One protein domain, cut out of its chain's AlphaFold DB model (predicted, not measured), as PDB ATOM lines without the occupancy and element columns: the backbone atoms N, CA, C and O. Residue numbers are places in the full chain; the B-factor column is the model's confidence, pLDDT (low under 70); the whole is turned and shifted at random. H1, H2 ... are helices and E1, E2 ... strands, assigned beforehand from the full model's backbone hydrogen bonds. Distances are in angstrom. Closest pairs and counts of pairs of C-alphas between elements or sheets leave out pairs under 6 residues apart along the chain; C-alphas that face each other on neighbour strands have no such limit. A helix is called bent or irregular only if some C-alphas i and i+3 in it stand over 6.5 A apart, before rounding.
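AT A GLANCE: This is residues 6 to 159 of the 243 residues of an uncharacterized protein of Pseudooceanicola antarcticus (UniProt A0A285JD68). A small, strongly twisted sheet with helices over both faces makes a head at one end, and the long bent helix H5 runs away from it as an arm that makes the length. H1 and H6 cover one face of the sheet, H2 packs on the other, H3 and then H4 pack along H5b, the longer part of the arm, and the short part H5a turns off at the far end. The 154 printed residues hold six named helices and four named strands in the order H1 H2 H3 H4 H5 E1 E2 E3 E4 H6, a mixed class of helices and strands. The sheet runs E2 E1 E4 E3, all antiparallel. The whole is loose, with a radius of gyration of the C-alphas of 20.6 A and spans of 71 by 32 by 28 A.

HOW THE PARTS SIT: Start at H1, residues 6 to 15, which is on the sheet of E1, residues 97 to 102, E2, residues 113 to 115, E3, residues 135 to 138, and E4, residues 141 to 150. H1 has a height over the sheet of 9.0 A and runs across the strands, at 71 degrees to E1 on the local plane; its closest C-alphas to E1 are those of Trp 13 and Leu 100, 6.0 A apart. Next comes H2, residues 19 to 25, on the opposite face at a height of 9.4 A; it is irregular, with C-alphas 20 and 23 standing 7.1 A apart. Its closest C-alphas to E4 are those of Leu 19 and Arg 147, 5.3 A apart. Look then at H5, residues 59 to 93, the hub, touching three helices; by its hydrogen bonds it was assigned as one helix, but it is bent, with C-alphas 66 and 69 standing 7.0 A apart. Its arms H5a, residues 59 to 66, and H5b, residues 69 to 93, stand at a steep tilt of 49 degrees. H5b touches H2 with residues 84 to 88 alone, about perpendicular at 82 degrees, closest at the C-alphas of Trp 23 and Gln 85, 5.2 A. H3, residues 29 to 40, touches residues 73 to 84 of H5b alone, at a shallow tilt of 31 degrees, opposite ways, closest at the C-alphas of His 35 and Val 80, 6.3 A. H4, residues 43 to 48, touches residues 69 to 73 of H5b alone, at a shallow tilt of 16 degrees, opposite ways, closest at the C-alphas of Ala 43 and Pro 70, 5.7 A. H5b only grazes the sheet, with its residues 88 to 93. In the hairpin E1 and E2, N 113 and O 101 are 2.8 A apart, within hydrogen-bond range; so are N 100 and O 147 between E1 and E4, 2.8 A, and N 143 and O 136 in the hairpin E3 and E4, 2.8 A. E4 bends by 78 degrees at residue 145, and its pairing is staggered: residues 141 to 143 pair with E3, residues 144 to 150 with E1. H6, residues 151 to 158, is on the same face as H1, stands up from the sheet at 50 degrees and touches H1, opposite ways, at a tilt of 35.2 degrees, only just steep; the closest C-alphas are those of Ile 8 and Ala 157, 6.7 A. Every O i to N i+4 pair is within hydrogen-bond range in H1, H3, H4, H5a, H5b and H6; in H2 it is 1 of 3, beside 3 of 4 O i to N i+3 pairs.

IN THESE COORDINATES: Find C-alpha 6 at (19.069, 0.096, 16.952), where H1 begins its 14.3 A. H2 spans 9.9 A, H3 16.2 A and H4 8.8 A. H5a spans 10.8 A; H5b begins at C-alpha 69 at (60.000, 24.226, -2.355) and runs 36.1 A to residue 93. E1 spans 17.1 A, E2 6.1 A, E3 10.2 A and E4 23.2 A. H6, 10.6 A long, ends at C-alpha 158 at (23.982, -7.884, 12.662).

THE WHOLE: The two C-alphas farthest apart are those of Asp 56 and Leu 159, 72.8 A. The printed part has no cut, and its one long link is E2 to E3, residues 116 to 134. Mean pLDDT of the printed part is 88.8; residues 43 to 53 and residue 55 are under 70.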
ATOM      1  N   ASN A   6      18.688  -1.278  16.635       88.81
ATOM      2  CA  ASN A   6      19.069   0.096  16.952       88.81
ATOM      3  C   ASN A   6      20.196   0.173  17.991       88.81
ATOM      4  O   ASN A   6      21.117   0.972  17.833       88.81
ATOM      5  N   GLU A   7      20.157  -0.676  19.021       90.44
ATOM      6  CA  GLU A   7      21.242  -0.794  20.003       90.44
ATOM      7  C   GLU A   7      22.531  -1.296  19.351       90.44
ATOM      8  O   GLU A   7      23.593  -0.726  19.592       90.44
ATOM      9  N   ILE A   8      22.431  -2.301  18.474       92.06
ATOM     10  CA  ILE A   8      23.575  -2.846  17.730       92.06
ATOM     11  C   ILE A   8      24.216  -1.765  16.854       92.06
ATOM     12  O   ILE A   8      25.431  -1.579  16.882       92.06
ATOM     13  N   LEU A   9      23.412  -1.011  16.096       93.56
ATOM     14  CA  LEU A   9      23.921   0.066  15.244       93.56
ATOM     15  C   LEU A   9      24.552   1.196  16.064       93.56
ATOM     16  O   LEU A   9      25.557   1.766  15.645       93.56
ATOM     17  N   ARG A  10      24.002   1.507  17.242       93.94
ATOM     18  CA  ARG A  10      24.570   2.508  18.154       93.94
ATOM     19  C   ARG A  10      25.917   2.057  18.724       93.94
ATOM     20  O   ARG A  10      26.850   2.860  18.749       93.94
ATOM     21  N   ASP A  11      26.039   0.792  19.116       93.88
ATOM     22  CA  ASP A  11      27.303   0.198  19.566       93.88
ATOM     23  C   ASP A  11      28.353   0.192  18.442       93.88
ATOM     24  O   ASP A  11      29.460   0.699  18.629       93.88
ATOM     25  N   LEU A  12      27.983  -0.266  17.242       95.00
ATOM     26  CA  LEU A  12      28.854  -0.225  16.063       95.00
ATOM     27  C   LEU A  12      29.318   1.193  15.731       95.00
ATOM     28  O   LEU A  12      30.510   1.412  15.527       95.00
ATOM     29  N   TRP A  13      28.401   2.164  15.710       96.00
ATOM     30  CA  TRP A  13      28.742   3.562  15.462       96.00
ATOM     31  C   TRP A  13      29.723   4.086  16.520       96.00
ATOM     32  O   TRP A  13      30.717   4.723  16.173       96.00
ATOM     33  N   SER A  14      29.524   3.751  17.799       94.94
ATOM     34  CA  SER A  14      30.432   4.174  18.876       94.94
ATOM     35  C   SER A  14      31.860   3.627  18.719       94.94
ATOM     36  O   SER A  14      32.814   4.311  19.089       94.94
ATOM     37  N   LYS A  15      32.001   2.445  18.104       95.38
ATOM     38  CA  LYS A  15      33.277   1.778  17.794       95.38
ATOM     39  C   LYS A  15      33.869   2.182  16.442       95.38
ATOM     40  O   LYS A  15      35.025   1.870  16.171       95.38
ATOM     41  N   GLY A  16      33.083   2.827  15.582       96.69
ATOM     42  CA  GLY A  16      33.519   3.274  14.265       96.69
ATOM     43  C   GLY A  16      34.505   4.437  14.330       96.69
ATOM     44  O   GLY A  16      34.519   5.218  15.284       96.69
ATOM     45  N   ILE A  17      35.302   4.569  13.274       97.88
ATOM     46  CA  ILE A  17      36.310   5.624  13.123       97.88
ATOM     47  C   ILE A  17      35.662   6.835  12.458       97.88
ATOM     48  O   ILE A  17      34.946   6.677  11.471       97.88
ATOM     49  N   TRP A  18      35.908   8.042  12.962       97.94
ATOM     50  CA  TRP A  18      35.396   9.271  12.350       97.94
ATOM     51  C   TRP A  18      35.810   9.401  10.884       97.94
ATOM     52  O   TRP A  18      36.951   9.104  10.528       97.94
ATOM     53  N   LEU A  19      34.903   9.880  10.029       96.81
ATOM     54  CA  LEU A  19      35.158  10.059   8.597       96.81
ATOM     55  C   LEU A  19      36.441  10.871   8.323       96.81
ATOM     56  O   LEU A  19      37.212  10.512   7.433       96.81
ATOM     57  N   GLN A  20      36.702  11.912   9.121       96.38
ATOM     58  CA  GLN A  20      37.890  12.768   9.030       96.38
ATOM     59  C   GLN A  20      39.219  12.037   9.287       96.38
ATOM     60  O   GLN A  20      40.270  12.539   8.902       96.38
ATOM     61  N   GLU A  21      39.189  10.880   9.950       96.38
ATOM     62  CA  GLU A  21      40.363  10.078  10.326       96.38
ATOM     63  C   GLU A  21      40.420   8.754   9.560       96.38
ATOM     64  O   GLU A  21      41.497   8.184   9.365       96.38
ATOM     65  N   ALA A  22      39.268   8.266   9.097       96.75
ATOM     66  CA  ALA A  22      39.120   6.953   8.490       96.75
ATOM     67  C   ALA A  22      40.038   6.756   7.274       96.75
ATOM     68  O   ALA A  22      40.546   5.657   7.072       96.75
ATOM     69  N   TRP A  23      40.310   7.804   6.489       95.50
ATOM     70  CA  TRP A  23      41.162   7.681   5.301       95.50
ATOM     71  C   TRP A  23      42.609   7.344   5.661       95.50
ATOM     72  O   TRP A  23      43.270   6.673   4.883       95.50
ATOM     73  N   ARG A  24      43.085   7.719   6.856       95.50
ATOM     74  CA  ARG A  24      44.402   7.299   7.366       95.50
ATOM     75  C   ARG A  24      44.364   5.887   7.932       95.50
ATOM     76  O   ARG A  24      45.314   5.135   7.753       95.50
ATOM     77  N   ALA A  25      43.282   5.539   8.625       95.94
ATOM     78  CA  ALA A  25      43.146   4.245   9.288       95.94
ATOM     79  C   ALA A  25      42.994   3.076   8.301       95.94
ATOM     80  O   ALA A  25      43.467   1.978   8.581       95.94
ATOM     81  N   TYR A  26      42.353   3.316   7.154       95.00
ATOM     82  CA  TYR A  26      42.142   2.317   6.102       95.00
ATOM     83  C   TYR A  26      43.092   2.481   4.903       95.00
ATOM     84  O   TYR A  26      42.937   1.776   3.905       95.00
ATOM     85  N   ALA A  27      44.059   3.402   4.970       95.06
ATOM     86  CA  ALA A  27      45.062   3.558   3.922       95.06
ATOM     87  C   ALA A  27      45.985   2.336   3.843       95.06
ATOM     88  O   ALA A  27      46.330   1.725   4.856       95.06
ATOM     89  N   ALA A  28      46.452   2.032   2.632       95.19
ATOM     90  CA  ALA A  28      47.556   1.101   2.447       95.19
ATOM     91  C   ALA A  28      48.814   1.606   3.177       95.19
ATOM     92  O   ALA A  28      49.090   2.809   3.208       95.19
ATOM     93  N   GLU A  29      49.600   0.677   3.723       95.38
ATOM     94  CA  GLU A  29      50.783   0.988   4.533       95.38
ATOM     95  C   GLU A  29      51.789   1.880   3.789       95.38
ATOM     96  O   GLU A  29      52.312   2.839   4.354       95.38
ATOM     97  N   GLU A  30      51.989   1.632   2.493       96.12
ATOM     98  CA  GLU A  30      52.848   2.442   1.626       96.12
ATOM     99  C   GLU A  30      52.424   3.922   1.599       96.12
ATOM    100  O   GLU A  30      53.244   4.816   1.826       96.12
ATOM    101  N   LYS A  31      51.128   4.192   1.398       95.75
ATOM    102  CA  LYS A  31      50.583   5.558   1.361       95.75
ATOM    103  C   LYS A  31      50.675   6.234   2.726       95.75
ATOM    104  O   LYS A  31      51.024   7.411   2.803       95.75
ATOM    105  N   LEU A  32      50.430   5.488   3.804       94.81
ATOM    106  CA  LEU A  32      50.556   6.004   5.167       94.81
ATOM    107  C   LEU A  32      52.011   6.371   5.501       94.81
ATOM    108  O   LEU A  32      52.260   7.413   6.111       94.81
ATOM    109  N   ASN A  33      52.973   5.556   5.069       94.25
ATOM    110  CA  ASN A  33      54.398   5.838   5.231       94.25
ATOM    111  C   ASN A  33      54.822   7.060   4.407       94.25
ATOM    112  O   ASN A  33      55.497   7.940   4.948       94.25
ATOM    113  N   ARG A  34      54.353   7.183   3.155       94.69
ATOM    114  CA  ARG A  34      54.558   8.388   2.331       94.69
ATOM    115  C   ARG A  34      53.988   9.631   3.018       94.69
ATOM    116  O   ARG A  34      54.694  10.628   3.149       94.69
ATOM    117  N   HIS A  35      52.757   9.563   3.526       94.69
ATOM    118  CA  HIS A  35      52.141  10.653   4.283       94.69
ATOM    119  C   HIS A  35      52.983  11.034   5.508       94.69
ATOM    120  O   HIS A  35      53.326  12.201   5.681       94.69
ATOM    121  N   ARG A  36      53.381  10.067   6.344       93.50
ATOM    122  CA  ARG A  36      54.233  10.329   7.519       93.50
ATOM    123  C   ARG A  36      55.551  11.001   7.132       93.50
ATOM    124  O   ARG A  36      55.919  11.987   7.762       93.50
ATOM    125  N   ALA A  37      56.219  10.524   6.084       90.94
ATOM    126  CA  ALA A  37      57.469  11.107   5.604       90.94
ATOM    127  C   ALA A  37      57.292  12.559   5.125       90.94
ATOM    128  O   ALA A  37      58.105  13.421   5.454       90.94
ATOM    129  N   LEU A  38      56.216  12.858   4.389       91.12
ATOM    130  CA  LEU A  38      55.928  14.212   3.900       91.12
ATOM    131  C   LEU A  38      55.542  15.180   5.020       91.12
ATOM    132  O   LEU A  38      55.914  16.355   4.981       91.12
ATOM    133  N   TYR A  39      54.800  14.709   6.020       89.88
ATOM    134  CA  TYR A  39      54.376  15.527   7.155       89.88
ATOM    135  C   TYR A  39      55.458  15.678   8.236       89.88
ATOM    136  O   TYR A  39      55.397  16.632   9.004       89.88
ATOM    137  N   ALA A  40      56.478  14.812   8.253       88.62
ATOM    138  CA  ALA A  40      57.669  14.984   9.089       88.62
ATOM    139  C   ALA A  40      58.597  16.110   8.594       88.62
ATOM    140  O   ALA A  40      59.316  16.701   9.394       88.62
ATOM    141  N   LYS A  41      58.575  16.440   7.294       85.62
ATOM    142  CA  LYS A  41      59.354  17.559   6.738       85.62
ATOM    143  C   LYS A  41      58.783  18.899   7.224       85.62
ATOM    144  O   LYS A  41      57.606  19.185   6.996       85.62
ATOM    145  N   SER A  42      59.587  19.755   7.852       75.44
ATOM    146  CA  SER A  42      59.138  21.100   8.234       75.44
ATOM    147  C   SER A  42      59.207  22.060   7.045       75.44
ATOM    148  O   SER A  42      60.252  22.227   6.418       75.44
ATOM    149  N   ALA A  43      58.100  22.751   6.753       63.03
ATOM    150  CA  ALA A  43      58.070  23.782   5.713       63.03
ATOM    151  C   ALA A  43      58.998  24.968   6.045       63.03
ATOM    152  O   ALA A  43      59.523  25.611   5.140       63.03
ATOM    153  N   ILE A  44      59.235  25.226   7.337       63.47
ATOM    154  CA  ILE A  44      60.129  26.290   7.814       63.47
ATOM    155  C   ILE A  44      61.594  25.901   7.578       63.47
ATOM    156  O   ILE A  44      62.383  26.729   7.129       63.47
ATOM    157  N   GLU A  45      61.948  24.633   7.799       69.19
ATOM    158  CA  GLU A  45      63.301  24.129   7.519       69.19
ATOM    159  C   GLU A  45      63.602  24.135   6.018       69.19
ATOM    160  O   GLU A  45      64.710  24.486   5.614       69.19
ATOM    161  N   MET A  46      62.608  23.834   5.174       66.81
ATOM    162  CA  MET A  46      62.759  23.924   3.717       66.81
ATOM    163  C   MET A  46      62.920  25.365   3.221       66.81
ATOM    164  O   MET A  46      63.623  25.591   2.242       66.81
ATOM    165  N   LEU A  47      62.316  26.344   3.902       63.31
ATOM    166  CA  LEU A  47      62.498  27.764   3.584       63.31
ATOM    167  C   LEU A  47      63.889  28.262   4.004       63.31
ATOM    168  O   LEU A  47      64.510  29.038   3.285       63.31
ATOM    169  N   ALA A  48      64.396  27.780   5.144       66.56
ATOM    170  CA  ALA A  48      65.728  28.112   5.651       66.56
ATOM    171  C   ALA A  48      66.870  27.474   4.836       66.56
ATOM    172  O   ALA A  48      67.980  28.002   4.816       66.56
ATOM    173  N   THR A  49      66.602  26.350   4.168       68.31
ATOM    174  CA  THR A  49      67.569  25.611   3.335       68.31
ATOM    175  C   THR A  49      67.379  25.844   1.835       68.31
ATOM    176  O   THR A  49      68.075  25.229   1.024       68.31
ATOM    177  N   ALA A  50      66.460  26.735   1.448       66.31
ATOM    178  CA  ALA A  50      66.213  27.054   0.051       66.31
ATOM    179  C   ALA A  50      67.482  27.652  -0.595       66.31
ATOM    180  O   ALA A  50      68.118  28.530  -0.003       66.31
ATOM    181  N   PRO A  51      67.871  27.197  -1.802       66.62
ATOM    182  CA  PRO A  51      69.049  27.718  -2.481       66.62
ATOM    183  C   PRO A  51      68.903  29.222  -2.738       66.62
ATOM    184  O   PRO A  51      67.850  29.691  -3.172       66.62
ATOM    185  N   GLN A  52      69.979  29.969  -2.472       66.38
ATOM    186  CA  GLN A  52      70.055  31.400  -2.763       66.38
ATOM    187  C   GLN A  52      69.783  31.614  -4.259       66.38
ATOM    188  O   GLN A  52      70.431  30.975  -5.095       66.38
ATOM    189  N   PRO A  53      68.813  32.462  -4.628       65.06
ATOM    190  CA  PRO A  53      68.522  32.697  -6.029       65.06
ATOM    191  C   PRO A  53      69.688  33.455  -6.680       65.06
ATOM    192  O   PRO A  53      70.345  34.262  -6.026       65.06
ATOM    193  N   ALA A  54      69.931  33.204  -7.971       72.69
ATOM    194  CA  ALA A  54      71.031  33.816  -8.721       72.69
ATOM    195  C   ALA A  54      71.070  35.349  -8.546       72.69
ATOM    196  O   ALA A  54      70.022  36.004  -8.559       72.69
ATOM    197  N   GLU A  55      72.270  35.920  -8.392       68.31
ATOM    198  CA  GLU A  55      72.454  37.346  -8.077       68.31
ATOM    199  C   GLU A  55      71.798  38.272  -9.116       68.31
ATOM    200  O   GLU A  55      71.199  39.278  -8.730       68.31
ATOM    201  N   ASP A  56      71.754  37.853 -10.382       77.06
ATOM    202  CA  ASP A  56      71.177  38.612 -11.503       77.06
ATOM    203  C   ASP A  56      69.658  38.430 -11.690       77.06
ATOM    204  O   ASP A  56      69.050  39.015 -12.588       77.06
ATOM    205  N   ALA A  57      69.003  37.612 -10.862       70.06
ATOM    206  CA  ALA A  57      67.570  37.376 -10.994       70.06
ATOM    207  C   ALA A  57      66.742  38.592 -10.535       70.06
ATOM    208  O   ALA A  57      67.045  39.244  -9.528       70.06
ATOM    209  N   SER A  58      65.639  38.861 -11.243       78.56
ATOM    210  CA  SER A  58      64.689  39.905 -10.847       78.56
ATOM    211  C   SER A  58      64.122  39.627  -9.443       78.56
ATOM    212  O   SER A  58      63.974  38.461  -9.063       78.56
ATOM    213  N   PRO A  59      63.741  40.659  -8.667       73.81
ATOM    214  CA  PRO A  59      63.158  40.473  -7.335       73.81
ATOM    215  C   PRO A  59      61.973  39.496  -7.318       73.81
ATOM    216  O   PRO A  59      61.824  38.715  -6.383       73.81
ATOM    217  N   MET A  60      61.175  39.472  -8.391       75.44
ATOM    218  CA  MET A  60      60.032  38.570  -8.542       75.44
ATOM    219  C   MET A  60      60.456  37.113  -8.799       75.44
ATOM    220  O   MET A  60      59.847  36.195  -8.254       75.44
ATOM    221  N   ALA A  61      61.534  36.888  -9.559       74.69
ATOM    222  CA  ALA A  61      62.113  35.558  -9.770       74.69
ATOM    223  C   ALA A  61      62.794  35.017  -8.499       74.69
ATOM    224  O   ALA A  61      62.652  33.835  -8.180       74.69
ATOM    225  N   LYS A  62      63.463  35.890  -7.733       72.19
ATOM    226  CA  LYS A  62      64.038  35.566  -6.415       72.19
ATOM    227  C   LYS A  62      62.950  35.152  -5.419       72.19
ATOM    228  O   LYS A  62      63.098  34.140  -4.740       72.19
ATOM    229  N   PHE A  63      61.832  35.884  -5.392       72.19
ATOM    230  CA  PHE A  63      60.671  35.542  -4.568       72.19
ATOM    231  C   PHE A  63      60.055  34.203  -5.006       72.19
ATOM    232  O   PHE A  63      59.867  33.316  -4.181       72.19
ATOM    233  N   GLY A  64      59.821  33.998  -6.306       73.00
ATOM    234  CA  GLY A  64      59.266  32.743  -6.831       73.00
ATOM    235  C   GLY A  64      60.104  31.501  -6.499       73.00
ATOM    236  O   GLY A  64      59.549  30.473  -6.120       73.00
ATOM    237  N   ALA A  65      61.436  31.599  -6.572       71.12
ATOM    238  CA  ALA A  65      62.339  30.500  -6.224       71.12
ATOM    239  C   ALA A  65      62.278  30.125  -4.731       71.12
ATOM    240  O   ALA A  65      62.296  28.939  -4.402       71.12
ATOM    241  N   LEU A  66      62.133  31.116  -3.843       70.50
ATOM    242  CA  LEU A  66      62.044  30.913  -2.392       70.50
ATOM    243  C   LEU A  66      60.774  30.142  -1.979       70.50
ATOM    244  O   LEU A  66      60.807  29.335  -1.052       70.50
ATOM    245  N   PHE A  67      59.654  30.366  -2.677       74.88
ATOM    246  CA  PHE A  67      58.365  29.736  -2.352       74.88
ATOM    247  C   PHE A  67      58.102  28.416  -3.081       74.88
ATOM    248  O   PHE A  67      57.180  27.696  -2.694       74.88
ATOM    249  N   LYS A  68      58.911  28.058  -4.084       76.56
ATOM    250  CA  LYS A  68      58.703  26.844  -4.881       76.56
ATOM    251  C   LYS A  68      58.794  25.561  -4.044       76.56
ATOM    252  O   LYS A  68      57.872  24.759  -4.073       76.56
ATOM    253  N   GLY A  69      59.834  25.408  -3.219       76.75
ATOM    254  CA  GLY A  69      60.000  24.226  -2.355       76.75
ATOM    255  C   GLY A  69      58.823  23.987  -1.387       76.75
ATOM    256  O   GLY A  69      58.285  22.880  -1.348       76.75
ATOM    257  N   PRO A  70      58.372  25.007  -0.632       82.19
ATOM    258  CA  PRO A  70      57.165  24.911   0.187       82.19
ATOM    259  C   PRO A  70      55.890  24.596  -0.610       82.19
ATOM    260  O   PRO A  70      55.065  23.815  -0.137       82.19
ATOM    261  N   GLN A  71      55.715  25.182  -1.800       83.81
ATOM    262  CA  GLN A  71      54.556  24.912  -2.660       83.81
ATOM    263  C   GLN A  71      54.547  23.468  -3.168       83.81
ATOM    264  O   GLN A  71      53.505  22.817  -3.091       83.81
ATOM    265  N   ASP A  72      55.698  22.952  -3.602       86.19
ATOM    266  CA  ASP A  72      55.852  21.566  -4.054       86.19
ATOM    267  C   ASP A  72      55.542  20.586  -2.906       86.19
ATOM    268  O   ASP A  72      54.755  19.656  -3.078       86.19
ATOM    269  N   LEU A  73      56.039  20.852  -1.688       86.75
ATOM    270  CA  LEU A  73      55.718  20.039  -0.508       86.75
ATOM    271  C   LEU A  73      54.215  20.052  -0.182       86.75
ATOM    272  O   LEU A  73      53.643  19.014   0.157       86.75
ATOM    273  N   LEU A  74      53.568  21.220  -0.243       88.50
ATOM    274  CA  LEU A  74      52.126  21.335  -0.008       88.50
ATOM    275  C   LEU A  74      51.319  20.597  -1.083       88.50
ATOM    276  O   LEU A  74      50.322  19.955  -0.750       88.50
ATOM    277  N   ALA A  75      51.757  20.650  -2.342       89.94
ATOM    278  CA  ALA A  75      51.139  19.917  -3.439       89.94
ATOM    279  C   ALA A  75      51.267  18.398  -3.242       89.94
ATOM    280  O   ALA A  75      50.260  17.696  -3.333       89.94
ATOM    281  N   GLU A  76      52.453  17.900  -2.879       92.44
ATOM    282  CA  GLU A  76      52.679  16.477  -2.582       92.44
ATOM    283  C   GLU A  76      51.844  15.988  -1.387       92.44
ATOM    284  O   GLU A  76      51.306  14.879  -1.407       92.44
ATOM    285  N   ARG A  77      51.691  16.818  -0.345       93.75
ATOM    286  CA  ARG A  77      50.804  16.514   0.792       93.75
ATOM    287  C   ARG A  77      49.344  16.423   0.360       93.75
ATOM    288  O   ARG A  77      48.659  15.466   0.706       93.75
ATOM    289  N   ALA A  78      48.875  17.396  -0.418       92.75
ATOM    290  CA  ALA A  78      47.502  17.404  -0.907       92.75
ATOM    291  C   ALA A  78      47.215  16.218  -1.844       92.75
ATOM    292  O   ALA A  78      46.100  15.694  -1.842       92.75
ATOM    293  N   GLU A  79      48.202  15.794  -2.637       94.94
ATOM    294  CA  GLU A  79      48.111  14.613  -3.494       94.94
ATOM    295  C   GLU A  79      47.968  13.336  -2.662       94.94
ATOM    296  O   GLU A  79      46.999  12.602  -2.849       94.94
ATOM    297  N   VAL A  80      48.866  13.093  -1.697       95.94
ATOM    298  CA  VAL A  80      48.808  11.862  -0.888       95.94
ATOM    299  C   VAL A  80      47.532  11.795  -0.039       95.94
ATOM    300  O   VAL A  80      46.948  10.719   0.116       95.94
ATOM    301  N   ASP A  81      47.055  12.938   0.468       94.44
ATOM    302  CA  ASP A  81      45.789  13.026   1.200       94.44
ATOM    303  C   ASP A  81      44.602  12.667   0.300       94.44
ATOM    304  O   ASP A  81      43.745  11.867   0.688       94.44
ATOM    305  N   ARG A  82      44.574  13.210  -0.924       94.06
ATOM    306  CA  ARG A  82      43.533  12.911  -1.915       94.06
ATOM    307  C   ARG A  82      43.538  11.434  -2.298       94.06
ATOM    308  O   ARG A  82      42.478  10.816  -2.306       94.06
ATOM    309  N   ASP A  83      44.713  10.857  -2.528       95.19
ATOM    310  CA  ASP A  83      44.867   9.450  -2.898       95.19
ATOM    311  C   ASP A  83      44.338   8.490  -1.826       95.19
ATOM    312  O   ASP A  83      43.757   7.452  -2.150       95.19
ATOM    313  N   MET A  84      44.548   8.801  -0.544       96.12
ATOM    314  CA  MET A  84      44.020   7.997   0.564       96.12
ATOM    315  C   MET A  84      42.510   8.201   0.754       96.12
ATOM    316  O   MET A  84      41.781   7.246   1.036       96.12
ATOM    317  N   GLN A  85      42.018   9.429   0.572       95.38
ATOM    318  CA  GLN A  85      40.583   9.726   0.595       95.38
ATOM    319  C   GLN A  85      39.834   9.018  -0.540       95.38
ATOM    320  O   GLN A  85      38.739   8.492  -0.322       95.38
ATOM    321  N   ASP A  86      40.425   8.956  -1.735       94.81
ATOM    322  CA  ASP A  86      39.856   8.244  -2.877       94.81
ATOM    323  C   ASP A  86      39.825   6.726  -2.665       94.81
ATOM    324  O   ASP A  86      38.825   6.094  -3.018       94.81
ATOM    325  N   ASP A  87      40.843   6.141  -2.025       95.06
ATOM    326  CA  ASP A  87      40.817   4.727  -1.627       95.06
ATOM    327  C   ASP A  87      39.684   4.437  -0.636       95.06
ATOM    328  O   ASP A  87      38.902   3.505  -0.845       95.06
ATOM    329  N   LEU A  88      39.547   5.255   0.414       96.25
ATOM    330  CA  LEU A  88      38.468   5.102   1.391       96.25
ATOM    331  C   LEU A  88      37.095   5.211   0.719       96.25
ATOM    332  O   LEU A  88      36.228   4.355   0.912       96.25
ATOM    333  N   ARG A  89      36.897   6.244  -0.103       95.62
ATOM    334  CA  ARG A  89      35.669   6.434  -0.885       95.62
ATOM    335  C   ARG A  89      35.403   5.226  -1.780       95.62
ATOM    336  O   ARG A  89      34.252   4.804  -1.904       95.62
ATOM    337  N   ARG A  90      36.453   4.641  -2.368       95.19
ATOM    338  CA  ARG A  90      36.351   3.415  -3.158       95.19
ATOM    339  C   ARG A  90      35.823   2.245  -2.349       95.19
ATOM    340  O   ARG A  90      34.882   1.575  -2.775       95.19
ATOM    341  N   PHE A  91      36.386   2.017  -1.176       96.38
ATOM    342  CA  PHE A  91      35.928   0.956  -0.286       96.38
ATOM    343  C   PHE A  91      34.483   1.164   0.192       96.38
ATOM    344  O   PHE A  91      33.741   0.192   0.327       96.38
ATOM    345  N   LEU A  92      34.051   2.415   0.368       96.38
ATOM    346  CA  LEU A  92      32.669   2.750   0.722       96.38
ATOM    347  C   LEU A  92      31.681   2.507  -0.427       96.38
ATOM    348  O   LEU A  92      30.665   1.848  -0.214       96.38
ATOM    349  N   TYR A  93      31.972   2.957  -1.655       94.81
ATOM    350  CA  TYR A  93      31.044   2.733  -2.776       94.81
ATOM    351  C   TYR A  93      30.987   1.258  -3.208       94.81
ATOM    352  O   TYR A  93      29.973   0.813  -3.744       94.81
ATOM    353  N   THR A  94      32.065   0.495  -3.001       93.69
ATOM    354  CA  THR A  94      32.108  -0.952  -3.282       93.69
ATOM    355  C   THR A  94      31.489  -1.801  -2.168       93.69
ATOM    356  O   THR A  94      31.308  -3.002  -2.359       93.69
ATOM    357  N   GLY A  95      31.158  -1.207  -1.016       93.38
ATOM    358  CA  GLY A  95      30.571  -1.906   0.133       93.38
ATOM    359  C   GLY A  95      31.565  -2.707   0.984       93.38
ATOM    360  O   GLY A  95      31.138  -3.449   1.869       93.38
ATOM    361  N   GLN A  96      32.876  -2.568   0.754       96.00
ATOM    362  CA  GLN A  96      33.917  -3.172   1.601       96.00
ATOM    363  C   GLN A  96      33.989  -2.525   2.992       96.00
ATOM    364  O   GLN A  96      34.361  -3.172   3.974       96.00
ATOM    365  N   LEU A  97      33.613  -1.250   3.075       97.50
ATOM    366  CA  LEU A  97      33.425  -0.517   4.321       97.50
ATOM    367  C   LEU A  97      31.979  -0.049   4.421       97.50
ATOM    368  O   LEU A  97      31.305   0.161   3.411       97.50
ATOM    369  N   VAL A  98      31.515   0.128   5.653       97.69
ATOM    370  CA  VAL A  98      30.164   0.595   5.951       97.69
ATOM    371  C   VAL A  98      30.261   1.907   6.710       97.69
ATOM    372  O   VAL A  98      31.030   2.032   7.664       97.69
ATOM    373  N   ALA A  99      29.472   2.885   6.284       98.00
ATOM    374  CA  ALA A  99      29.352   4.155   6.972       98.00
ATOM    375  C   ALA A  99      28.053   4.213   7.774       98.00
ATOM    376  O   ALA A  99      26.990   3.810   7.300       98.00
ATOM    377  N   LEU A 100      28.156   4.744   8.986       97.88
ATOM    378  CA  LEU A 100      27.059   4.960   9.914       97.88
ATOM    379  C   LEU A 100      26.999   6.440  10.268       97.88
ATOM    380  O   LEU A 100      28.025   7.029  10.600       97.88
ATOM    381  N   GLY A 101      25.815   7.038  10.228       96.69
ATOM    382  CA  GLY A 101      25.626   8.450  10.566       96.69
ATOM    383  C   GLY A 101      24.194   8.758  10.979       96.69
ATOM    384  O   GLY A 101      23.371   7.855  11.116       96.69
ATOM    385  N   PHE A 102      23.885  10.034  11.175       96.31
ATOM    386  CA  PHE A 102      22.543  10.486  11.545       96.31
ATOM    387  C   PHE A 102      21.995  11.463  10.516       96.31
ATOM    388  O   PHE A 102      22.735  12.292   9.994       96.31
ATOM    389  N   GLU A 103      20.691  11.408  10.279       94.19
ATOM    390  CA  GLU A 103      19.982  12.453   9.544       94.19
ATOM    391  C   GLU A 103      19.593  13.586  10.516       94.19
ATOM    392  O   GLU A 103      19.047  13.310  11.592       94.19
ATOM    393  N   PRO A 104      19.902  14.859  10.210       90.88
ATOM    394  CA  PRO A 104      19.485  15.984  11.030       90.88
ATOM    395  C   PRO A 104      17.986  16.295  10.832       90.88
ATOM    396  O   PRO A 104      17.472  16.142   9.727       90.88
ATOM    397  N   PRO A 105      17.279  16.807  11.860       86.50
ATOM    398  CA  PRO A 105      17.769  17.111  13.203       86.50
ATOM    399  C   PRO A 105      17.901  15.855  14.081       86.50
ATOM    400  O   PRO A 105      16.975  15.053  14.210       86.50
ATOM    401  N   ARG A 106      19.051  15.718  14.751       79.81
ATOM    402  CA  ARG A 106      19.319  14.605  15.669       79.81
ATOM    403  C   ARG A 106      18.552  14.808  16.979       79.81
ATOM    404  O   ARG A 106      18.739  15.813  17.657       79.81
ATOM    405  N   LYS A 107      17.728  13.830  17.363       78.00
ATOM    406  CA  LYS A 107      17.164  13.710  18.719       78.00
ATOM    407  C   LYS A 107      18.050  12.762  19.536       78.00
ATOM    408  O   LYS A 107      18.710  11.898  18.963       78.00
ATOM    409  N   GLU A 108      18.048  12.858  20.865       71.12
ATOM    410  CA  GLU A 108      18.847  11.960  21.730       71.12
ATOM    411  C   GLU A 108      18.531  10.466  21.499       71.12
ATOM    412  O   GLU A 108      19.410   9.595  21.526       71.12
ATOM    413  N   ALA A 109      17.269  10.171  21.185       79.44
ATOM    414  CA  ALA A 109      16.788   8.830  20.867       79.44
ATOM    415  C   ALA A 109      17.053   8.392  19.411       79.44
ATOM    416  O   ALA A 109      16.817   7.229  19.080       79.44
ATOM    417  N   SER A 110      17.545   9.277  18.534       88.06
ATOM    418  CA  SER A 110      17.838   8.915  17.144       88.06
ATOM    419  C   SER A 110      18.886   7.805  17.108       88.06
ATOM    420  O   SER A 110      19.901   7.849  17.809       88.06
ATOM    421  N   SER A 111      18.625   6.774  16.315       90.94
ATOM    422  CA  SER A 111      19.579   5.690  16.077       90.94
ATOM    423  C   SER A 111      20.381   5.996  14.817       90.94
ATOM    424  O   SER A 111      19.825   6.600  13.897       90.94
ATOM    425  N   PRO A 112      21.671   5.631  14.768       95.25
ATOM    426  CA  PRO A 112      22.454   5.820  13.560       95.25
ATOM    427  C   PRO A 112      21.907   4.931  12.443       95.25
ATOM    428  O   PRO A 112      21.415   3.825  12.685       95.25
ATOM    429  N   LEU A 113      22.005   5.431  11.221       95.31
ATOM    430  CA  LEU A 113      21.573   4.775   9.998       95.31
ATOM    431  C   LEU A 113      22.793   4.304   9.213       95.31
ATOM    432  O   LEU A 113      23.812   4.994   9.156       95.31
ATOM    433  N   GLU A 114      22.665   3.138   8.584       96.38
ATOM    434  CA  GLU A 114      23.579   2.709   7.528       96.38
ATOM    435  C   GLU A 114      23.415   3.637   6.328       96.38
ATOM    436  O   GLU A 114      22.309   3.815   5.818       96.38
ATOM    437  N   ILE A 115      24.519   4.232   5.887       97.00
ATOM    438  CA  ILE A 115      24.562   5.063   4.690       97.00
ATOM    439  C   ILE A 115      24.793   4.131   3.494       97.00
ATOM    440  O   ILE A 115      25.863   3.519   3.411       97.00
ATOM    441  N   PRO A 116      23.839   4.026   2.550       96.38
ATOM    442  CA  PRO A 116      23.974   3.143   1.400       96.38
ATOM    443  C   PRO A 116      25.230   3.429   0.575       96.38
ATOM    444  O   PRO A 116      25.556   4.583   0.295       96.38
ATOM    445  N   ALA A 117      25.885   2.371   0.087       95.69
ATOM    446  CA  ALA A 117      27.060   2.476  -0.783       95.69
ATOM    447  C   ALA A 117      26.802   3.356  -2.024       95.69
ATOM    448  O   ALA A 117      27.667   4.122  -2.445       95.69
ATOM    449  N   ALA A 118      25.577   3.313  -2.559       94.50
ATOM    450  CA  ALA A 118      25.150   4.114  -3.704       94.50
ATOM    451  C   ALA A 118      25.144   5.633  -3.448       94.50
ATOM    452  O   ALA A 118      25.138   6.396  -4.408       94.50
ATOM    453  N   TYR A 119      25.134   6.077  -2.185       95.50
ATOM    454  CA  TYR A 119      25.136   7.505  -1.845       95.50
ATOM    455  C   TYR A 119      26.540   8.113  -1.876       95.50
ATOM    456  O   TYR A 119      26.688   9.336  -1.842       95.50
ATOM    457  N   TRP A 120      27.579   7.279  -1.956       94.88
ATOM    458  CA  TRP A 120      28.958   7.735  -2.047       94.88
ATOM    459  C   TRP A 120      29.302   8.124  -3.488       94.88
ATOM    460  O   TRP A 120      29.071   7.341  -4.416       94.88
ATOM    461  N   PRO A 121      29.883   9.315  -3.714       91.50
ATOM    462  CA  PRO A 121      30.195   9.763  -5.060       91.50
ATOM    463  C   PRO A 121      31.294   8.893  -5.690       91.50
ATOM    464  O   PRO A 121      32.236   8.451  -5.026       91.50
ATOM    465  N   LYS A 122      31.196   8.655  -7.004       89.12
ATOM    466  CA  LYS A 122      32.196   7.883  -7.774       89.12
ATOM    467  C   LYS A 122      33.493   8.647  -8.030       89.12
ATOM    468  O   LYS A 122      34.509   8.021  -8.327       89.12
ATOM    469  N   THR A 123      33.465   9.963  -7.884       87.31
ATOM    470  CA  THR A 123      34.609  10.863  -8.027       87.31
ATOM    471  C   THR A 123      34.700  11.766  -6.805       87.31
ATOM    472  O   THR A 123      33.699  12.023  -6.132       87.31
ATOM    473  N   HIS A 124      35.902  12.253  -6.501       80.50
ATOM    474  CA  HIS A 124      36.101  13.181  -5.398       80.50
ATOM    475  C   HIS A 124      35.265  14.459  -5.606       80.50
ATOM    476  O   HIS A 124      35.477  15.207  -6.558       80.50
ATOM    477  N   SER A 125      34.299  14.692  -4.713       85.25
ATOM    478  CA  SER A 125      33.368  15.826  -4.766       85.25
ATOM    479  C   SER A 125      33.324  16.514  -3.395       85.25
ATOM    480  O   SER A 125      32.564  16.077  -2.528       85.25
ATOM    481  N   PRO A 126      34.108  17.590  -3.177       80.44
ATOM    482  CA  PRO A 126      34.240  18.247  -1.868       80.44
ATOM    483  C   PRO A 126      32.917  18.787  -1.304       80.44
ATOM    484  O   PRO A 126      32.752  18.922  -0.095       80.44
ATOM    485  N   SER A 127      31.963  19.115  -2.181       82.75
ATOM    486  CA  SER A 127      30.631  19.592  -1.799       82.75
ATOM    487  C   SER A 127      29.736  18.485  -1.234       82.75
ATOM    488  O   SER A 127      28.844  18.777  -0.436       82.75
ATOM    489  N   LEU A 128      29.976  17.234  -1.639       90.44
ATOM    490  CA  LEU A 128      29.204  16.064  -1.226       90.44
ATOM    491  C   LEU A 128      29.844  15.374  -0.024       90.44
ATOM    492  O   LEU A 128      29.137  14.988   0.899       90.44
ATOM    493  N   THR A 129      31.171  15.256   0.009       92.69
ATOM    494  CA  THR A 129      31.892  14.629   1.122       92.69
ATOM    495  C   THR A 129      32.733  15.671   1.845       92.69
ATOM    496  O   THR A 129      33.788  16.085   1.368       92.69
ATOM    497  N   GLN A 130      32.264  16.095   3.017       93.56
ATOM    498  CA  GLN A 130      32.939  17.078   3.857       93.56
ATOM    499  C   GLN A 130      33.714  16.354   4.958       93.56
ATOM    500  O   GLN A 130      33.216  16.174   6.072       93.56
ATOM    501  N   TRP A 131      34.940  15.937   4.632       92.19
ATOM    502  CA  TRP A 131      35.805  15.145   5.513       92.19
ATOM    503  C   TRP A 131      35.962  15.768   6.901       92.19
ATOM    504  O   TRP A 131      35.626  15.127   7.889       92.19
ATOM    505  N   GLY A 132      36.378  17.038   6.977       91.94
ATOM    506  CA  GLY A 132      36.602  17.737   8.250       91.94
ATOM    507  C   GLY A 132      35.337  18.012   9.069       91.94
ATOM    508  O   GLY A 132      35.435  18.316  10.250       91.94
ATOM    509  N   ALA A 133      34.151  17.890   8.467       93.75
ATOM    510  CA  ALA A 133      32.870  18.046   9.158       93.75
ATOM    511  C   ALA A 133      32.190  16.699   9.455       93.75
ATOM    512  O   ALA A 133      31.042  16.681   9.895       93.75
ATOM    513  N   ASN A 134      32.847  15.570   9.159       96.31
ATOM    514  CA  ASN A 134      32.272  14.226   9.249       96.31
ATOM    515  C   ASN A 134      30.872  14.130   8.616       96.31
ATOM    516  O   ASN A 134      29.970  13.514   9.184       96.31
ATOM    517  N   THR A 135      30.682  14.789   7.470       96.25
ATOM    518  CA  THR A 135      29.365  14.973   6.849       96.25
ATOM    519  C   THR A 135      29.357  14.462   5.412       96.25
ATOM    520  O   THR A 135      30.276  14.735   4.634       96.25
ATOM    521  N   LEU A 136      28.289  13.752   5.045       96.62
ATOM    522  CA  LEU A 136      27.995  13.338   3.674       96.62
ATOM    523  C   LEU A 136      26.670  13.955   3.225       96.62
ATOM    524  O   LEU A 136      25.666  13.862   3.922       96.62
ATOM    525  N   LYS A 137      26.653  14.540   2.031       96.06
ATOM    526  CA  LYS A 137      25.448  15.022   1.359       96.06
ATOM    527  C   LYS A 137      25.190  14.178   0.124       96.06
ATOM    528  O   LYS A 137      26.108  13.910  -0.649       96.06
ATOM    529  N   HIS A 138      23.938  13.797  -0.079       94.75
ATOM    530  CA  HIS A 138      23.505  13.086  -1.273       94.75
ATOM    531  C   HIS A 138      22.083  13.512  -1.634       94.75
ATOM    532  O   HIS A 138      21.143  13.262  -0.879       94.75
ATOM    533  N   ALA A 139      21.920  14.150  -2.797       91.50
ATOM    534  CA  ALA A 139      20.675  14.820  -3.175       91.50
ATOM    535  C   ALA A 139      20.202  15.777  -2.057       91.50
ATOM    536  O   ALA A 139      20.969  16.641  -1.634       91.50
ATOM    537  N   SER A 140      18.974  15.611  -1.563       92.38
ATOM    538  CA  SER A 140      18.412  16.401  -0.457       92.38
ATOM    539  C   SER A 140      18.708  15.823   0.934       92.38
ATOM    540  O   SER A 140      18.226  16.366   1.923       92.38
ATOM    541  N   LEU A 141      19.470  14.727   1.024       94.50
ATOM    542  CA  LEU A 141      19.818  14.077   2.287       94.50
ATOM    543  C   LEU A 141      21.173  14.565   2.797       94.50
ATOM    544  O   LEU A 141      22.125  14.745   2.030       94.50
ATOM    545  N   ILE A 142      21.260  14.726   4.114       95.50
ATOM    546  CA  ILE A 142      22.489  15.072   4.823       95.50
ATOM    547  C   ILE A 142      22.681  14.050   5.936       95.50
ATOM    548  O   ILE A 142      21.778  13.817   6.732       95.50
ATOM    549  N   PHE A 143      23.870  13.469   6.005       96.81
ATOM    550  CA  PHE A 143      24.299  12.603   7.088       96.81
ATOM    551  C   PHE A 143      25.400  13.302   7.868       96.81
ATOM    552  O   PHE A 143      26.411  13.692   7.285       96.81
ATOM    553  N   VAL A 144      25.204  13.449   9.173       96.38
ATOM    554  CA  VAL A 144      26.166  14.039  10.109       96.38
ATOM    555  C   VAL A 144      26.739  12.975  11.036       96.38
ATOM    556  O   VAL A 144      26.192  11.873  11.155       96.38
ATOM    557  N   ASP A 145      27.840  13.319  11.703       96.00
ATOM    558  CA  ASP A 145      28.571  12.442  12.618       96.00
ATOM    559  C   ASP A 145      28.937  11.086  11.987       96.00
ATOM    560  O   ASP A 145      28.814  10.024  12.608       96.00
ATOM    561  N   VAL A 146      29.358  11.116  10.722       97.44
ATOM    562  CA  VAL A 146      29.633   9.906   9.952       97.44
ATOM    563  C   VAL A 146      30.866   9.191  10.505       97.44
ATOM    564  O   VAL A 146      31.949   9.772  10.634       97.44
ATOM    565  N   ARG A 147      30.699   7.902  10.796       98.06
ATOM    566  CA  ARG A 147      31.751   6.990  11.243       98.06
ATOM    567  C   ARG A 147      31.792   5.738  10.383       98.06
ATOM    568  O   ARG A 147      30.765   5.273   9.896       98.06
ATOM    569  N   ILE A 148      32.987   5.199  10.204       98.19
ATOM    570  CA  ILE A 148      33.279   4.094   9.299       98.19
ATOM    571  C   ILE A 148      33.632   2.843  10.100       98.19
ATOM    572  O   ILE A 148      34.478   2.882  10.997       98.19
ATOM    573  N   VAL A 149      33.012   1.724   9.736       97.56
ATOM    574  CA  VAL A 149      33.300   0.386  10.262       97.56
ATOM    575  C   VAL A 149      33.625  -0.570   9.117       97.56
ATOM    576  O   VAL A 149      33.201  -0.372   7.975       97.56
ATOM    577  N   SER A 150      34.372  -1.631   9.420       96.38
ATOM    578  CA  SER A 150      34.642  -2.677   8.435       96.38
ATOM    579  C   SER A 150      33.384  -3.501   8.148       96.38
ATOM    580  O   SER A 150      32.583  -3.760   9.053       96.38
ATOM    581  N   ARG A 151      33.212  -3.957   6.900       94.44
ATOM    582  CA  ARG A 151      32.080  -4.821   6.540       94.44
ATOM    583  C   ARG A 151      32.003  -6.104   7.388       94.44
ATOM    584  O   ARG A 151      30.916  -6.387   7.885       94.44
ATOM    585  N   PRO A 152      33.111  -6.826   7.663       92.69
ATOM    586  CA  PRO A 152      33.067  -8.002   8.530       92.69
ATOM    587  C   PRO A 152      32.566  -7.699   9.945       92.69
ATOM    588  O   PRO A 152      31.788  -8.473  10.492       92.69
ATOM    589  N   GLN A 153      32.974  -6.570  10.534       93.50
ATOM    590  CA  GLN A 153      32.508  -6.156  11.861       93.50
ATOM    591  C   GLN A 153      31.014  -5.817  11.854       93.50
ATOM    592  O   GLN A 153      30.291  -6.197  12.774       93.50
ATOM    593  N   PHE A 154      30.557  -5.113  10.817       93.88
ATOM    594  CA  PHE A 154      29.152  -4.761  10.639       93.88
ATOM    595  C   PHE A 154      28.268  -6.008  10.498       93.88
ATOM    596  O   PHE A 154      27.299  -6.172  11.239       93.88
ATOM    597  N   ASP A 155      28.648  -6.918   9.600       91.94
ATOM    598  CA  ASP A 155      27.911  -8.156   9.350       91.94
ATOM    599  C   ASP A 155      27.938  -9.074  10.586       91.94
ATOM    600  O   ASP A 155      26.901  -9.614  10.963       91.94
ATOM    601  N   ALA A 156      29.076  -9.196  11.281       88.88
ATOM    602  CA  ALA A 156      29.192  -9.988  12.510       88.88
ATOM    603  C   ALA A 156      28.273  -9.495  13.635       88.88
ATOM    604  O   ALA A 156      27.741 -10.304  14.391       88.88
ATOM    605  N   ALA A 157      28.075  -8.182  13.744       88.06
ATOM    606  CA  ALA A 157      27.212  -7.591  14.757       88.06
ATOM    607  C   ALA A 157      25.717  -7.704  14.410       88.06
ATOM    608  O   ALA A 157      24.886  -7.797  15.310       88.06
ATOM    609  N   LEU A 158      25.365  -7.710  13.119       84.94
ATOM    610  CA  LEU A 158      23.982  -7.884  12.662       84.94
ATOM    611  C   LEU A 158      23.565  -9.349  12.501       84.94
ATOM    612  O   LEU A 158      22.364  -9.638  12.488       84.94
ATOM    613  N   LEU A 159      24.522 -10.271  12.384       77.19
ATOM    614  CA  LEU A 159      24.240 -11.698  12.426       77.19
ATOM    615  C   LEU A 159      23.616 -12.034  13.789       77.19
ATOM    616  O   LEU A 159      24.180 -11.703  14.834       77.19
TER     617      LEU A 159